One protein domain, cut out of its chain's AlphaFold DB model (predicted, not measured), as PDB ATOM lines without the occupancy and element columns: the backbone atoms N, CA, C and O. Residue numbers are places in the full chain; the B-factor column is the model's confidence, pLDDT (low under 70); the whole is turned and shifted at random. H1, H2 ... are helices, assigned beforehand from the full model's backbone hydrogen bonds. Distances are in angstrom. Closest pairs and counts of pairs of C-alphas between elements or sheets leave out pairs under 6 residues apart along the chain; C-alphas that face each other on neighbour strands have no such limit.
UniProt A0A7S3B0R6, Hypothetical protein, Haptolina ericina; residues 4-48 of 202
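AT A GLANCE: This is residues 4 to 48 of the 202 residues of the protein "Hypothetical protein" of Haptolina ericina (UniProt A0A7S3B0R6). A helical hairpin: the long helix H2 and the shorter H1 lie side by side, joined by a loop at one end, and at the other end residues 42 to 48 stick out past H1. The printed part has 45 residues with two named helices, H1 then H2, and no named strand; the class is all helix. It is loose, with a radius of gyration of the C-alphas of 12.3 A, and a rod spanning 42 by 17 by 11 A.

HOW THE PARTS SIT: H2, residues 24 to 46, touches H1, residues 4 to 17, with its residues 27 to 37 alone. The closest C-alphas, of Ala 7 and Phe 37, are 6.4 A apart. The two form a hairpin, running opposite ways at a shallow tilt of 27 degrees. In both helices every O i to N i+4 pair is within hydrogen-bond range.

IN THESE COORDINATES: H2 is 32.9 A long and ends at C-alpha 46 (10.575, 50.052, -25.020). H1 is 20.1 A long and begins at C-alpha 4 (25.956, 43.651, -25.081).

THE WHOLE: The C-alphas farthest apart, of Gln 22 and Lys 48, are 42.4 A apart. The printed part has no cut, and the link of six residues is short. Residues 17 to 25 have pLDDT under 70.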
ATOM      1  N   GLU A   4      25.090  42.508 -24.783       70.50
ATOM      2  CA  GLU A   4      25.956  43.651 -25.081       70.50
ATOM      3  C   GLU A   4      27.358  43.215 -25.513       70.50
ATOM      4  O   GLU A   4      27.860  43.705 -26.519       70.50
ATOM      5  N   ALA A   5      27.954  42.235 -24.826       75.81
ATOM      6  CA  ALA A   5      29.284  41.714 -25.151       75.81
ATOM      7  C   ALA A   5      29.316  40.992 -26.512       75.81
ATOM      8  O   ALA A   5      30.317  41.018 -27.225       75.81
ATOM      9  N   ARG A   6      28.206  40.350 -26.905       76.81
ATOM     10  CA  ARG A   6      28.066  39.754 -28.246       76.81
ATOM     11  C   ARG A   6      27.881  40.835 -29.314       76.81
ATOM     12  O   ARG A   6      28.426  40.699 -30.407       76.81
ATOM     13  N   ALA A   7      27.154  41.906 -29.001       75.81
ATOM     14  CA  ALA A   7      26.941  43.024 -29.913       75.81
ATOM     15  C   ALA A   7      28.227  43.834 -30.158       75.81
ATOM     16  O   ALA A   7      28.492  44.200 -31.302       75.81
ATOM     17  N   THR A   8      29.042  44.090 -29.129       79.06
ATOM     18  CA  THR A   8      30.343  44.773 -29.277       79.06
ATOM     19  C   THR A   8      31.307  43.961 -30.134       79.06
ATOM     20  O   THR A   8      31.811  44.483 -31.125       79.06
ATOM     21  N   PHE A   9      31.447  42.662 -29.854       81.50
ATOM     22  CA  PHE A   9      32.289  41.761 -30.646       81.50
ATOM     23  C   PHE A   9      31.917  41.753 -32.140       81.50
ATOM     24  O   PHE A   9      32.778  41.797 -33.018       81.50
ATOM     25  N   LEU A  10      30.618  41.727 -32.461       77.62
ATOM     26  CA  LEU A  10      30.163  41.744 -33.855       77.62
ATOM     27  C   LEU A  10      30.397  43.095 -34.542       77.62
ATOM     28  O   LEU A  10      30.681  43.109 -35.740       77.62
ATOM     29  N   LYS A  11      30.313  44.214 -33.807       77.94
ATOM     30  CA  LYS A  11      30.617  45.556 -34.337       77.94
ATOM     31  C   LYS A  11      32.091  45.679 -34.712       77.94
ATOM     32  O   LYS A  11      32.395  46.116 -35.819       77.94
ATOM     33  N   GLU A  12      32.987  45.244 -33.830       80.25
ATOM     34  CA  GLU A  12      34.436  45.244 -34.071       80.25
ATOM     35  C   GLU A  12      34.793  44.380 -35.285       80.25
ATOM     36  O   GLU A  12      35.498  44.820 -36.195       80.25
ATOM     37  N   ARG A  13      34.209  43.178 -35.376       77.56
ATOM     38  CA  ARG A  13      34.433  42.279 -36.514       77.56
ATOM     39  C   ARG A  13      33.916  42.862 -37.834       77.56
ATOM     40  O   ARG A  13      34.527  42.643 -38.876       77.56
ATOM     41  N   ALA A  14      32.816  43.618 -37.805       74.81
ATOM     42  CA  ALA A  14      32.253  44.265 -38.993       74.81
ATOM     43  C   ALA A  14      33.120  45.419 -39.507       74.81
ATOM     44  O   ALA A  14      33.235  45.603 -40.722       74.81
ATOM     45  N   ALA A  15      33.753  46.161 -38.596       74.88
ATOM     46  CA  ALA A  15      34.708  47.204 -38.949       74.88
ATOM     47  C   ALA A  15      35.927  46.615 -39.681       74.88
ATOM     48  O   ALA A  15      36.297  47.117 -40.739       74.88
ATOM     49  N   LEU A  16      36.466  45.490 -39.195       71.62
ATOM     50  CA  LEU A  16      37.619  44.800 -39.798       71.62
ATOM     51  C   LEU A  16      37.318  44.160 -41.165       71.62
ATOM     52  O   LEU A  16      38.172  44.123 -42.044       71.62
ATOM     53  N   LEU A  17      36.099  43.663 -41.381       66.75
ATOM     54  CA  LEU A  17      35.679  43.095 -42.673       66.75
ATOM     55  C   LEU A  17      35.440  44.162 -43.753       66.75
ATOM     56  O   LEU A  17      35.415  43.840 -44.936       66.75
ATOM     57  N   SER A  18      35.268  45.427 -43.366       59.59
ATOM     58  CA  SER A  18      34.999  46.518 -44.309       59.59
ATOM     59  C   SER A  18      36.254  47.003 -45.048       59.59
ATOM     60  O   SER A  18      36.128  47.668 -46.071       59.59
ATOM     61  N   THR A  19      37.447  46.621 -44.581       61.22
ATOM     62  CA  THR A  19      38.744  46.932 -45.208       61.22
ATOM     63  C   THR A  19      39.214  45.893 -46.230       61.22
ATOM     64  O   THR A  19      40.170  46.147 -46.957       61.22
ATOM     65  N   SER A  20      38.552  44.738 -46.334       56.44
ATOM     66  CA  SER A  20      38.954  43.645 -47.229       56.44
ATOM     67  C   SER A  20      37.818  43.334 -48.205       56.44
ATOM     68  O   SER A  20      36.865  42.643 -47.861       56.44
ATOM     69  N   GLY A  21      37.902  43.851 -49.434       57.00
ATOM     70  CA  GLY A  21      36.851  43.785 -50.465       57.00
ATOM     71  C   GLY A  21      36.513  42.395 -51.035       57.00
ATOM     72  O   GLY A  21      36.083  42.311 -52.177       57.00
ATOM     73  N   GLN A  22      36.715  41.304 -50.289       57.97
ATOM     74  CA  GLN A  22      36.595  39.928 -50.794       57.97
ATOM     75  C   GLN A  22      35.429  39.102 -50.221       57.97
ATOM     76  O   GLN A  22      35.274  37.949 -50.607       57.97
ATOM     77  N   PHE A  23      34.546  39.648 -49.372       61.91
ATOM     78  CA  PHE A  23      33.461  38.843 -48.776       61.91
ATOM     79  C   PHE A  23      32.126  39.591 -48.622       61.91
ATOM     80  O   PHE A  23      31.641  39.806 -47.510       61.91
ATOM     81  N   HIS A  24      31.482  39.941 -49.741       63.62
ATOM     82  CA  HIS A  24      30.170  40.611 -49.743       63.62
ATOM     83  C   HIS A  24      29.076  39.833 -48.983       63.62
ATOM     84  O   HIS A  24      28.301  40.445 -48.244       63.62
ATOM     85  N   SER A  25      29.023  38.495 -49.087       68.69
ATOM     86  CA  SER A  25      28.005  37.693 -48.382       68.69
ATOM     87  C   SER A  25      28.243  37.628 -46.868       68.69
ATOM     88  O   SER A  25      27.298  37.760 -46.088       68.69
ATOM     89  N   ALA A  26      29.501  37.512 -46.426       73.75
ATOM     90  CA  ALA A  26      29.852  37.518 -45.006       73.75
ATOM     91  C   ALA A  26      29.598  38.893 -44.370       73.75
ATOM     92  O   ALA A  26      29.142  38.976 -43.228       73.75
ATOM     93  N   GLN A  27      29.833  39.973 -45.121       74.56
ATOM     94  CA  GLN A  27      29.539  41.334 -44.683       74.56
ATOM     95  C   GLN A  27      28.023  41.571 -44.558       74.56
ATOM     96  O   GLN A  27      27.577  42.168 -43.576       74.56
ATOM     97  N   ALA A  28      27.217  41.054 -45.492       78.25
ATOM     98  CA  ALA A  28      25.756  41.102 -45.417       78.25
ATOM     99  C   ALA A  28      25.204  40.301 -44.222       78.25
ATOM    100  O   ALA A  28      24.412  40.830 -43.443       78.25
ATOM    101  N   ALA A  29      25.682  39.070 -44.012       82.38
ATOM    102  CA  ALA A  29      25.277  38.234 -42.879       82.38
ATOM    103  C   ALA A  29      25.627  38.873 -41.522       82.38
ATOM    104  O   ALA A  29      24.864  38.784 -40.559       82.38
ATOM    105  N   LEU A  30      26.774  39.550 -41.436       81.38
ATOM    106  CA  LEU A  30      27.193  40.257 -40.231       81.38
ATOM    107  C   LEU A  30      26.357  41.519 -39.968       81.38
ATOM    108  O   LEU A  30      25.981  41.768 -38.822       81.38
ATOM    109  N   ARG A  31      26.012  42.282 -41.015       78.75
ATOM    110  CA  ARG A  31      25.081  43.420 -40.918       78.75
ATOM    111  C   ARG A  31      23.693  42.978 -40.456       78.75
ATOM    112  O   ARG A  31      23.150  43.608 -39.558       78.75
ATOM    113  N   ALA A  32      23.165  41.880 -40.999       82.00
ATOM    114  CA  ALA A  32      21.878  41.323 -40.582       82.00
ATOM    115  C   ALA A  32      21.867  40.966 -39.086       82.00
ATOM    116  O   ALA A  32      20.964  41.378 -38.364       82.00
ATOM    117  N   LYS A  33      22.922  40.299 -38.590       83.94
ATOM    118  CA  LYS A  33      23.061  40.018 -37.150       83.94
ATOM    119  C   LYS A  33      23.124  41.294 -36.315       83.94
ATOM    120  O   LYS A  33      22.498  41.366 -35.264       83.94
ATOM    121  N   LEU A  34      23.875  42.306 -36.753       81.94
ATOM    122  CA  LEU A  34      23.941  43.589 -36.048       81.94
ATOM    123  C   LEU A  34      22.574  44.274 -35.967       81.94
ATOM    124  O   LEU A  34      22.252  44.848 -34.929       81.94
ATOM    125  N   GLU A  35      21.786  44.207 -37.035       81.19
ATOM    126  CA  GLU A  35      20.446  44.786 -37.074       81.19
ATOM    127  C   GLU A  35      19.477  44.057 -36.138       81.19
ATOM    128  O   GLU A  35      18.764  44.697 -35.369       81.19
ATOM    129  N   GLU A  36      19.540  42.725 -36.100       83.88
ATOM    130  CA  GLU A  36      18.807  41.906 -35.131       83.88
ATOM    131  C   GLU A  36      19.150  42.302 -33.683       83.88
ATOM    132  O   GLU A  36      18.256  42.538 -32.870       83.88
ATOM    133  N   PHE A  37      20.438  42.477 -33.359       82.56
ATOM    134  CA  PHE A  37      20.849  42.930 -32.025       82.56
ATOM    135  C   PHE A  37      20.326  44.326 -31.683       82.56
ATOM    136  O   PHE A  37      19.883  44.545 -30.556       82.56
ATOM    137  N   LYS A  38      20.347  45.273 -32.630       79.44
ATOM    138  CA  LYS A  38      19.761  46.605 -32.409       79.44
ATOM    139  C   LYS A  38      18.260  46.514 -32.156       79.44
ATOM    140  O   LYS A  38      17.771  47.171 -31.241       79.44
ATOM    141  N   SER A  39      17.550  45.691 -32.926       79.56
ATOM    142  CA  SER A  39      16.113  45.467 -32.759       79.56
ATOM    143  C   SER A  39      15.793  44.933 -31.359       79.56
ATOM    144  O   SER A  39      14.964  45.503 -30.651       79.56
ATOM    145  N   LEU A  40      16.530  43.918 -30.894       82.44
ATOM    146  CA  LEU A  40      16.372  43.368 -29.544       82.44
ATOM    147  C   LEU A  40      16.640  44.405 -28.445       82.44
ATOM    148  O   LEU A  40      15.931  44.436 -27.441       82.44
ATOM    149  N   GLU A  41      17.646  45.260 -28.621       80.44
ATOM    150  CA  GLU A  41      17.941  46.340 -27.674       80.44
ATOM    151  C   GLU A  41      16.832  47.396 -27.628       80.44
ATOM    152  O   GLU A  41      16.486  47.872 -26.547       80.44
ATOM    153  N   ILE A  42      16.227  47.728 -28.772       79.25
ATOM    154  CA  ILE A  42      15.062  48.618 -28.818       79.25
ATOM    155  C   ILE A  42      13.895  47.975 -28.068       79.25
ATOM    156  O   ILE A  42      13.349  48.607 -27.169       79.25
ATOM    157  N   ILE A  43      13.571  46.712 -28.361       80.06
ATOM    158  CA  ILE A  43      12.480  45.981 -27.699       80.06
ATOM    159  C   ILE A  43      12.681  45.964 -26.182       80.06
ATOM    160  O   ILE A  43      11.748  46.248 -25.437       80.06
ATOM    161  N   LYS A  44      13.893  45.688 -25.690       79.19
ATOM    162  CA  LYS A  44      14.180  45.716 -24.245       79.19
ATOM    163  C   LYS A  44      13.995  47.098 -23.618       79.19
ATOM    164  O   LYS A  44      13.578  47.180 -22.470       79.19
ATOM    165  N   LYS A  45      14.335  48.169 -24.338       76.56
ATOM    166  CA  LYS A  45      14.204  49.547 -23.841       76.56
ATOM    167  C   LYS A  45      12.759  50.038 -23.854       76.56
ATOM    168  O   LYS A  45      12.385  50.833 -22.998       76.56
ATOM    169  N   THR A  46      11.956  49.584 -24.814       79.56
ATOM    170  CA  THR A  46      10.575  50.052 -25.020       79.56
ATOM    171  C   THR A  46       9.512  49.121 -24.433       79.56
ATOM    172  O   THR A  46       8.334  49.487 -24.392       79.56
ATOM    173  N   SER A  47       9.903  47.947 -23.933       88.56
ATOM    174  CA  SER A  47       9.009  46.993 -23.273       88.56
ATOM    175  C   SER A  47       9.318  46.816 -21.785       88.56
ATOM    176  O   SER A  47      10.437  47.027 -21.322       88.56
ATOM    177  N   LYS A  48       8.303  46.415 -21.019       90.19
ATOM    178  CA  LYS A  48       8.426  45.973 -19.626       90.19
ATOM    179  C   LYS A  48       7.780  44.607 -19.460       90.19
ATOM    180  O   LYS A  48       6.830  44.272 -20.163       90.19
TER     181      LYS A  48